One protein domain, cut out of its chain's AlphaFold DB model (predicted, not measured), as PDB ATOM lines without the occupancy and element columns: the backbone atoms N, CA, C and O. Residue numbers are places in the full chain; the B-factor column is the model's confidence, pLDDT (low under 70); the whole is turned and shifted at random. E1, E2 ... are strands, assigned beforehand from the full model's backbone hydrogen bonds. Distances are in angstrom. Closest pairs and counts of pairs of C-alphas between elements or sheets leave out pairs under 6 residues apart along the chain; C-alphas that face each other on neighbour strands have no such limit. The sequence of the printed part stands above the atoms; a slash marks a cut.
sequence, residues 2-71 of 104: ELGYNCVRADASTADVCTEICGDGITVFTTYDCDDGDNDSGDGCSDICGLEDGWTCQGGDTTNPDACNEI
ATOM      1  N   GLU A   2     -13.595   9.730 -31.787       87.50
ATOM      2  CA  GLU A   2     -13.302  11.072 -31.284       87.50
ATOM      3  C   GLU A   2     -12.257  10.948 -30.171       87.50
ATOM      4  O   GLU A   2     -12.146   9.893 -29.545       87.50
ATOM      5  N   LEU A   3     -11.431  11.975 -30.000       88.44
ATOM      6  CA  LEU A   3     -10.424  12.005 -28.940       88.44
ATOM      7  C   LEU A   3     -11.128  12.165 -27.582       88.44
ATOM      8  O   LEU A   3     -12.088  12.927 -27.518       88.44
ATOM      9  N   GLY A   4     -10.680  11.445 -26.550       87.94
ATOM     10  CA  GLY A   4     -11.309  11.456 -25.220       87.94
ATOM     11  C   GLY A   4     -12.606  10.646 -25.116       87.94
ATOM     12  O   GLY A   4     -13.307  10.741 -24.120       87.94
ATOM     13  N   TYR A   5     -12.979   9.864 -26.142       90.25
ATOM     14  CA  TYR A   5     -14.215   9.069 -26.128       90.25
ATOM     15  C   TYR A   5     -13.984   7.595 -26.452       90.25
ATOM     16  O   TYR A   5     -13.372   7.231 -27.464       90.25
ATOM     17  N   ASN A   6     -14.601   6.730 -25.649       90.50
ATOM     18  CA  ASN A   6     -14.766   5.317 -25.937       90.50
ATOM     19  C   ASN A   6     -16.173   5.063 -26.494       90.50
ATOM     20  O   ASN A   6     -17.179   5.213 -25.801       90.50
ATOM     21  N   CYS A   7     -16.242   4.660 -27.762       91.62
ATOM     22  CA  CYS A   7     -17.503   4.374 -28.437       91.62
ATOM     23  C   CYS A   7     -17.729   2.869 -28.556       91.62
ATOM     24  O   CYS A   7     -16.940   2.153 -29.179       91.62
ATOM     25  N   VAL A   8     -18.856   2.399 -28.027       90.62
ATOM     26  CA  VAL A   8     -19.306   1.015 -28.165       90.62
ATOM     27  C   VAL A   8     -20.520   0.936 -29.084       90.62
ATOM     28  O   VAL A   8     -21.482   1.701 -28.973       90.62
ATOM     29  N   ARG A   9     -20.485  -0.028 -30.009       88.38
ATOM     30  CA  ARG A   9     -21.615  -0.302 -30.895       88.38
ATOM     31  C   ARG A   9     -22.698  -1.043 -30.122       88.38
ATOM     32  O   ARG A   9     -22.475  -2.182 -29.717       88.38
ATOM     33  N   ALA A  10     -23.862  -0.422 -29.965       79.44
ATOM     34  CA  ALA A  10     -24.987  -1.034 -29.263       79.44
ATOM     35  C   ALA A  10     -25.599  -2.206 -30.064       79.44
ATOM     36  O   ALA A  10     -25.643  -3.324 -29.555       79.44
ATOM     37  N   ASP A  11     -25.985  -2.003 -31.333       84.06
ATOM     38  CA  ASP A  11     -26.354  -3.068 -32.280       84.06
ATOM     39  C   ASP A  11     -26.304  -2.592 -33.758       84.06
ATOM     40  O   ASP A  11     -25.762  -1.534 -34.075       84.06
ATOM     41  N   ALA A  12     -26.789  -3.406 -34.709       84.00
ATOM     42  CA  ALA A  12     -26.769  -3.089 -36.148       84.00
ATOM     43  C   ALA A  12     -27.832  -2.060 -36.594       84.00
ATOM     44  O   ALA A  12     -27.816  -1.629 -37.748       84.00
ATOM     45  N   SER A  13     -28.758  -1.708 -35.706       88.44
ATOM     46  CA  SER A  13     -29.935  -0.866 -35.935       88.44
ATOM     47  C   SER A  13     -30.027   0.353 -35.011       88.44
ATOM     48  O   SER A  13     -30.859   1.225 -35.263       88.44
ATOM     49  N   THR A  14     -29.183   0.456 -33.987       87.75
ATOM     50  CA  THR A  14     -29.086   1.615 -33.092       87.75
ATOM     51  C   THR A  14     -27.806   2.412 -33.336       87.75
ATOM     52  O   THR A  14     -26.827   1.897 -33.874       87.75
ATOM     53  N   ALA A  15     -27.814   3.681 -32.926       90.12
ATOM     54  CA  ALA A  15     -26.610   4.507 -32.914       90.12
ATOM     55  C   ALA A  15     -25.573   3.969 -31.909       90.12
ATOM     56  O   ALA A  15     -25.928   3.266 -30.957       90.12
ATOM     57  N   ASP A  16     -24.305   4.311 -32.135       90.06
ATOM     58  CA  ASP A  16     -23.221   4.031 -31.194       90.06
ATOM     59  C   ASP A  16     -23.401   4.869 -29.920       90.06
ATOM     60  O   ASP A  16     -23.900   5.996 -29.968       90.06
ATOM     61  N   VAL A  17     -22.993   4.309 -28.781       89.31
ATOM     62  CA  VAL A  17     -22.944   5.025 -27.502       89.31
ATOM     63  C   VAL A  17     -21.487   5.354 -27.227       89.31
ATOM     64  O   VAL A  17     -20.661   4.447 -27.128       89.31
ATOM     65  N   CYS A  18     -21.179   6.643 -27.132       88.38
ATOM     66  CA  CYS A  18     -19.857   7.131 -26.770       88.38
ATOM     67  C   CYS A  18     -19.910   7.695 -25.357       88.38
ATOM     68  O   CYS A  18     -20.774   8.518 -25.050       88.38
ATOM     69  N   THR A  19     -18.996   7.238 -24.514       88.06
ATOM     70  CA  THR A  19     -18.733   7.829 -23.205       88.06
ATOM     71  C   THR A  19     -17.354   8.451 -23.237       88.06
ATOM     72  O   THR A  19     -16.473   7.973 -23.954       88.06
ATOM     73  N   GLU A  20     -17.194   9.526 -22.490       88.69
ATOM     74  CA  GLU A  20     -15.884  10.096 -22.211       88.69
ATOM     75  C   GLU A  20     -15.011   9.068 -21.466       88.69
ATOM     76  O   GLU A  20     -15.527   8.072 -20.932       88.69
ATOM     77  N   ILE A  21     -13.693   9.232 -21.564       91.50
ATOM     78  CA  ILE A  21     -12.709   8.373 -20.908       91.50
ATOM     79  C   ILE A  21     -12.098   9.149 -19.748       91.50
ATOM     80  O   ILE A  21     -11.037   9.736 -19.898       91.50
ATOM     81  N   CYS A  22     -12.741   9.071 -18.592       92.75
ATOM     82  CA  CYS A  22     -12.232   9.759 -17.423       92.75
ATOM     83  C   CYS A  22     -10.818   9.302 -17.042       92.75
ATOM     84  O   CYS A  22     -10.541   8.092 -17.013       92.75
ATOM     85  N   GLY A  23      -9.952  10.260 -16.713       94.00
ATOM     86  CA  GLY A  23      -8.573  10.022 -16.307       94.00
ATOM     87  C   GLY A  23      -7.612   9.805 -17.469       94.00
ATOM     88  O   GLY A  23      -6.516   9.275 -17.274       94.00
ATOM     89  N   ASP A  24      -8.008  10.149 -18.699       94.44
ATOM     90  CA  ASP A  24      -7.086  10.182 -19.835       94.44
ATOM     91  C   ASP A  24      -6.424  11.559 -20.034       94.44
ATOM     92  O   ASP A  24      -5.504  11.688 -20.853       94.44
ATOM     93  N   GLY A  25      -6.819  12.543 -19.218       94.19
ATOM     94  CA  GLY A  25      -6.300  13.903 -19.205       94.19
ATOM     95  C   GLY A  25      -6.805  14.726 -20.385       94.19
ATOM     96  O   GLY A  25      -6.087  15.616 -20.855       94.19
ATOM     97  N   ILE A  26      -7.982  14.385 -20.921       92.44
ATOM     98  CA  ILE A  26      -8.621  15.069 -22.042       92.44
ATOM     99  C   ILE A  26      -9.989  15.590 -21.611       92.44
ATOM    100  O   ILE A  26     -11.036  14.971 -21.800       92.44
ATOM    101  N   THR A  27     -10.004  16.850 -21.192       89.12
ATOM    102  CA  THR A  27     -11.240  17.536 -20.822       89.12
ATOM    103  C   THR A  27     -12.142  17.748 -22.043       89.12
ATOM    104  O   THR A  27     -11.820  18.484 -22.987       89.12
ATOM    105  N   VAL A  28     -13.329  17.141 -22.018       82.75
ATOM    106  CA  VAL A  28     -14.366  17.316 -23.044       82.75
ATOM    107  C   VAL A  28     -15.604  17.990 -22.445       82.75
ATOM    108  O   VAL A  28     -16.458  17.357 -21.833       82.75
ATOM    109  N   PHE A  29     -15.720  19.301 -22.696       68.50
ATOM    110  CA  PHE A  29     -16.659  20.292 -22.119       68.50
ATOM    111  C   PHE A  29     -18.180  20.058 -22.306       68.50
ATOM    112  O   PHE A  29     -18.947  21.017 -22.414       68.50
ATOM    113  N   THR A  30     -18.653  18.819 -22.447       66.19
ATOM    114  CA  THR A  30     -20.071  18.521 -22.702       66.19
ATOM    115  C   THR A  30     -20.829  18.073 -21.455       66.19
ATOM    116  O   THR A  30     -21.945  18.544 -21.246       66.19
ATOM    117  N   THR A  31     -20.253  17.162 -20.661       64.62
ATOM    118  CA  THR A  31     -20.951  16.457 -19.561       64.62
ATOM    119  C   THR A  31     -20.090  16.279 -18.302       64.62
ATOM    120  O   THR A  31     -20.648  16.034 -17.239       64.62
ATOM    121  N   TYR A  32     -18.769  16.406 -18.428       67.00
ATOM    122  CA  TYR A  32     -17.775  16.205 -17.374       67.00
ATOM    123  C   TYR A  32     -17.139  17.558 -17.062       67.00
ATOM    124  O   TYR A  32     -16.849  18.322 -17.990       67.00
ATOM    125  N   ASP A  33     -17.019  17.887 -15.778       81.69
ATOM    126  CA  ASP A  33     -16.625  19.229 -15.326       81.69
ATOM    127  C   ASP A  33     -15.096  19.386 -15.213       81.69
ATOM    128  O   ASP A  33     -14.605  20.514 -15.180       81.69
ATOM    129  N   CYS A  34     -14.355  18.275 -15.189       92.44
ATOM    130  CA  CYS A  34     -12.894  18.212 -15.105       92.44
ATOM    131  C   CYS A  34     -12.374  16.871 -15.654       92.44
ATOM    132  O   CYS A  34     -13.145  15.922 -15.761       92.44
ATOM    133  N   ASP A  35     -11.082  16.801 -15.972       94.81
ATOM    134  CA  ASP A  35     -10.293  15.564 -16.087       94.81
ATOM    135  C   ASP A  35      -8.830  15.885 -15.732       94.81
ATOM    136  O   ASP A  35      -8.101  16.481 -16.530       94.81
ATOM    137  N   ASP A  36      -8.401  15.541 -14.519       95.12
ATOM    138  CA  ASP A  36      -7.042  15.777 -14.006       95.12
ATOM    139  C   ASP A  36      -6.034  14.677 -14.385       95.12
ATOM    140  O   ASP A  36      -4.842  14.775 -14.073       95.12
ATOM    141  N   GLY A  37      -6.463  13.704 -15.192       95.50
ATOM    142  CA  GLY A  37      -5.587  12.711 -15.802       95.50
ATOM    143  C   GLY A  37      -5.399  11.434 -14.994       95.50
ATOM    144  O   GLY A  37      -4.507  10.646 -15.338       95.50
ATOM    145  N   ASP A  38      -6.221  11.200 -13.971       95.81
ATOM    146  CA  ASP A  38      -6.365   9.892 -13.345       95.81
ATOM    147  C   ASP A  38      -7.806   9.609 -12.853       95.81
ATOM    148  O   ASP A  38      -8.779  10.180 -13.339       95.81
ATOM    149  N   ASN A  39      -7.976   8.572 -12.032       95.44
ATOM    150  CA  ASN A  39      -9.274   8.179 -11.476       95.44
ATOM    151  C   ASN A  39      -9.213   8.089  -9.948       95.44
ATOM    152  O   ASN A  39      -9.998   7.344  -9.345       95.44
ATOM    153  N   ASP A  40      -8.230   8.749  -9.339       93.00
ATOM    154  CA  ASP A  40      -8.205   8.908  -7.901       93.00
ATOM    155  C   ASP A  40      -9.286   9.940  -7.509       93.00
ATOM    156  O   ASP A  40     -10.119  10.367  -8.306       93.00
ATOM    157  N   SER A  41      -9.477  10.148  -6.217       91.62
ATOM    158  CA  SER A  41     -10.475  11.097  -5.719       91.62
ATOM    159  C   SER A  41      -9.897  11.770  -4.491       91.62
ATOM    160  O   SER A  41      -9.131  11.151  -3.741       91.62
ATOM    161  N   GLY A  42     -10.305  13.002  -4.231       89.44
ATOM    162  CA  GLY A  42      -9.715  13.872  -3.221       89.44
ATOM    163  C   GLY A  42      -8.561  14.734  -3.739       89.44
ATOM    164  O   GLY A  42      -7.803  15.268  -2.925       89.44
ATOM    165  N   ASP A  43      -8.410  14.857  -5.052       92.50
ATOM    166  CA  ASP A  43      -7.452  15.694  -5.783       92.50
ATOM    167  C   ASP A  43      -8.124  16.702  -6.729       92.50
ATOM    168  O   ASP A  43      -7.440  17.511  -7.362       92.50
ATOM    169  N   GLY A  44      -9.456  16.745  -6.724       92.69
ATOM    170  CA  GLY A  44     -10.272  17.763  -7.369       92.69
ATOM    171  C   GLY A  44     -11.112  17.266  -8.530       92.69
ATOM    172  O   GLY A  44     -12.151  17.881  -8.802       92.69
ATOM    173  N   CYS A  45     -10.746  16.144  -9.148       94.81
ATOM    174  CA  CYS A  45     -11.610  15.432 -10.071       94.81
ATOM    175  C   CYS A  45     -11.928  14.031  -9.547       94.81
ATOM    176  O   CYS A  45     -11.062  13.283  -9.133       94.81
ATOM    177  N   SER A  46     -13.210  13.671  -9.529       93.69
ATOM    178  CA  SER A  46     -13.624  12.335  -9.079       93.69
ATOM    179  C   SER A  46     -13.338  11.256 -10.129       93.69
ATOM    180  O   SER A  46     -13.196  11.543 -11.316       93.69
ATOM    181  N   ASP A  47     -13.444   9.984  -9.728       93.44
ATOM    182  CA  ASP A  47     -13.323   8.798 -10.598       93.44
ATOM    183  C   ASP A  47     -14.337   8.721 -11.764       93.44
ATOM    184  O   ASP A  47     -14.270   7.830 -12.617       93.44
ATOM    185  N   ILE A  48     -15.293   9.651 -11.802       91.69
ATOM    186  CA  ILE A  48     -16.299   9.832 -12.852       91.69
ATOM    187  C   ILE A  48     -16.198  11.199 -13.545       91.69
ATOM    188  O   ILE A  48     -17.155  11.608 -14.203       91.69
ATOM    189  N   CYS A  49     -15.081  11.908 -13.377       92.69
ATOM    190  CA  CYS A  49     -14.772  13.198 -13.991       92.69
ATOM    191  C   CYS A  49     -15.792  14.301 -13.657       92.69
ATOM    192  O   CYS A  49     -16.149  15.172 -14.460       92.69
ATOM    193  N   GLY A  50     -16.307  14.231 -12.428       91.75
ATOM    194  CA  GLY A  50     -17.057  15.302 -11.786       91.75
ATOM    195  C   GLY A  50     -16.149  16.113 -10.868       91.75
ATOM    196  O   GLY A  50     -15.370  15.519 -10.120       91.75
ATOM    197  N   LEU A  51     -16.291  17.439 -10.904       92.69
ATOM    198  CA  LEU A  51     -15.584  18.354 -10.009       92.69
ATOM    199  C   LEU A  51     -15.942  18.046  -8.552       92.69
ATOM    200  O   LEU A  51     -17.122  17.918  -8.211       92.69
ATOM    201  N   GLU A  52     -14.931  17.937  -7.701       93.69
ATOM    202  CA  GLU A  52     -15.123  17.680  -6.279       93.69
ATOM    203  C   GLU A  52     -15.466  18.968  -5.515       93.69
ATOM    204  O   GLU A  52     -14.959  20.053  -5.805       93.69
ATOM    205  N   ASP A  53     -16.337  18.858  -4.510       92.12
ATOM    206  CA  ASP A  53     -16.662  19.990  -3.642       92.12
ATOM    207  C   ASP A  53     -15.394  20.484  -2.919       92.12
ATOM    208  O   ASP A  53     -14.588  19.685  -2.443       92.12
ATOM    209  N   GLY A  54     -15.221  21.803  -2.828       92.19
ATOM    210  CA  GLY A  54     -14.006  22.401  -2.267       92.19
ATOM    211  C   GLY A  54     -12.863  22.570  -3.265       92.19
ATOM    212  O   GLY A  54     -11.808  23.073  -2.890       92.19
ATOM    213  N   TRP A  55     -13.049  22.194  -4.534       94.00
ATOM    214  CA  TRP A  55     -12.010  22.277  -5.559       94.00
ATOM    215  C   TRP A  55     -12.394  23.172  -6.731       94.00
ATOM    216  O   TRP A  55     -13.554  23.324  -7.112       94.00
ATOM    217  N   THR A  56     -11.370  23.755  -7.348       93.81
ATOM    218  CA  THR A  56     -11.455  24.404  -8.651       93.81
ATOM    219  C   THR A  56     -10.412  23.802  -9.580       93.81
ATOM    220  O   THR A  56      -9.215  23.810  -9.289       93.81
ATOM    221  N   CYS A  57     -10.864  23.339 -10.739       94.31
ATOM    222  CA  CYS A  57     -10.025  22.773 -11.789       94.31
ATOM    223  C   CYS A  57     -10.018  23.700 -13.007       94.31
ATOM    224  O   CYS A  57     -11.032  24.319 -13.338       94.31
ATOM    225  N   GLN A  58      -8.853  23.880 -13.631       94.25
ATOM    226  CA  GLN A  58      -8.715  24.726 -14.817       94.25
ATOM    227  C   GLN A  58      -7.512  24.334 -15.673       94.25
ATOM    228  O   GLN A  58      -6.536  23.759 -15.193       94.25
ATOM    229  N   GLY A  59      -7.533  24.782 -16.927       91.75
ATOM    230  CA  GLY A  59      -6.415  24.621 -17.854       91.75
ATOM    231  C   GLY A  59      -6.423  23.305 -18.627       91.75
ATOM    232  O   GLY A  59      -5.580  23.162 -19.511       91.75
ATOM    233  N   GLY A  60      -7.381  22.415 -18.353       91.44
ATOM    234  CA  GLY A  60      -7.588  21.202 -19.121       91.44
ATOM    235  C   GLY A  60      -8.038  21.477 -20.556       91.44
ATOM    236  O   GLY A  60      -8.815  22.400 -20.842       91.44
ATOM    237  N   ASP A  61      -7.498  20.698 -21.487       91.19
ATOM    238  CA  ASP A  61      -7.859  20.698 -22.899       91.19
ATOM    239  C   ASP A  61      -7.569  19.332 -23.543       91.19
ATOM    240  O   ASP A  61      -7.259  18.350 -22.887       91.19
ATOM    241  N   THR A  62      -7.632  19.248 -24.872       90.44
ATOM    242  CA  THR A  62      -7.382  17.993 -25.607       90.44
ATOM    243  C   THR A  62      -5.941  17.463 -25.541       90.44
ATOM    244  O   THR A  62      -5.618  16.475 -26.202       90.44
ATOM    245  N   THR A  63      -5.043  18.171 -24.864       91.75
ATOM    246  CA  THR A  63      -3.610  17.879 -24.789       91.75
ATOM    247  C   THR A  63      -3.027  17.993 -23.386       91.75
ATOM    248  O   THR A  63      -1.882  17.578 -23.203       91.75
ATOM    249  N   ASN A  64      -3.768  18.550 -22.425       93.19
ATOM    250  CA  ASN A  64      -3.326  18.735 -21.052       93.19
ATOM    251  C   ASN A  64      -4.475  18.396 -20.094       93.19
ATOM    252  O   ASN A  64      -5.586  18.862 -20.346       93.19
ATOM    253  N   PRO A  65      -4.193  17.680 -18.993       95.00
ATOM    254  CA  PRO A  65      -5.165  17.485 -17.929       95.00
ATOM    255  C   PRO A  65      -5.474  18.805 -17.216       95.00
ATOM    256  O   PRO A  65      -4.692  19.766 -17.265       95.00
ATOM    257  N   ASP A  66      -6.603  18.833 -16.522       95.00
ATOM    258  CA  ASP A  66      -6.954  19.896 -15.601       95.00
ATOM    259  C   ASP A  66      -5.974  19.975 -14.426       95.00
ATOM    260  O   ASP A  66      -5.503  18.978 -13.885       95.00
ATOM    261  N   ALA A  67      -5.664  21.203 -14.012       95.75
ATOM    262  CA  ALA A  67      -4.934  21.460 -12.783       95.75
ATOM    263  C   ALA A  67      -5.925  21.884 -11.698       95.75
ATOM    264  O   ALA A  67      -6.485  22.988 -11.749       95.75
ATOM    265  N   CYS A  68      -6.111  21.015 -10.712       94.50
ATOM    266  CA  CYS A  68      -7.038  21.219  -9.613       94.50
ATOM    267  C   CYS A  68      -6.344  21.808  -8.380       94.50
ATOM    268  O   CYS A  68      -5.198  21.487  -8.062       94.50
ATOM    269  N   ASN A  69      -7.026  22.737  -7.714       93.25
ATOM    270  CA  ASN A  69      -6.591  23.328  -6.452       93.25
ATOM    271  C   ASN A  69      -7.790  23.436  -5.513       93.25
ATOM    272  O   ASN A  69      -8.900  23.720  -5.964       93.25
ATOM    273  N   GLU A  70      -7.547  23.270  -4.219       91.81
ATOM    274  CA  GLU A  70      -8.529  23.593  -3.187       91.81
ATOM    275  C   GLU A  70      -8.922  25.080  -3.250       91.81
ATOM    276  O   GLU A  70      -8.101  25.965  -3.522       91.81
ATOM    277  N   ILE A  71     -10.189  25.351  -2.951       92.50
ATOM    278  CA  ILE A  71     -10.733  26.685  -2.735       92.50
ATOM    279  C   ILE A  71     -10.583  27.040  -1.252       92.50
ATOM    280  O   ILE A  71     -11.513  26.896  -0.472       92.50
TER     281      ILE A  71
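Overview. This is residues 2 to 71 of the 104 residues of an uncharacterized protein of Candidatus Kaiserbacteria bacterium (UniProt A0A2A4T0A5). With little regular structure, the printed part is a rod with a two-stranded hairpin toward each end, E1 with E2 and E3 with E4, and the long looped stretch of residues 21 to 54 winding between. The 70 printed residues include four named strands, in order E1 to E4, and no named helix; the class is all strand, with 16 residues in named elements. It is only just compact, close to loose, with a radius of gyration of the C-alphas of 13.3 A, and spans 47 by 21 by 17 A.

Arrangement. E1, residues 5 to 8, and E2, residues 17 to 20, form an antiparallel hairpin at 154 degrees; N 6 and O 19, 2.8 A apart, are within hydrogen-bond range. E3, residues 55 to 58, and E4, residues 67 to 70, form another at 156 degrees, with N 56 and O 69 within hydrogen-bond range at 2.8 A. E1 and E2 are each apart from E3 and E4.

Along the chain. E1 begins at C-alpha 5 (-14.215, 9.069, -26.128) and is 9.7 A long. E2 measures 10.2 A, E3 10.1 A and E4 10.5 A, ending at C-alpha 70 (-8.529, 23.593, -3.187).

Size, cuts and confidence. The C-alphas farthest apart, Ala 12 and Ile 71, are 47.5 A apart. The printed part has no cut, E2 to E3 is a long link, and residues 29 to 32 are under pLDDT 70.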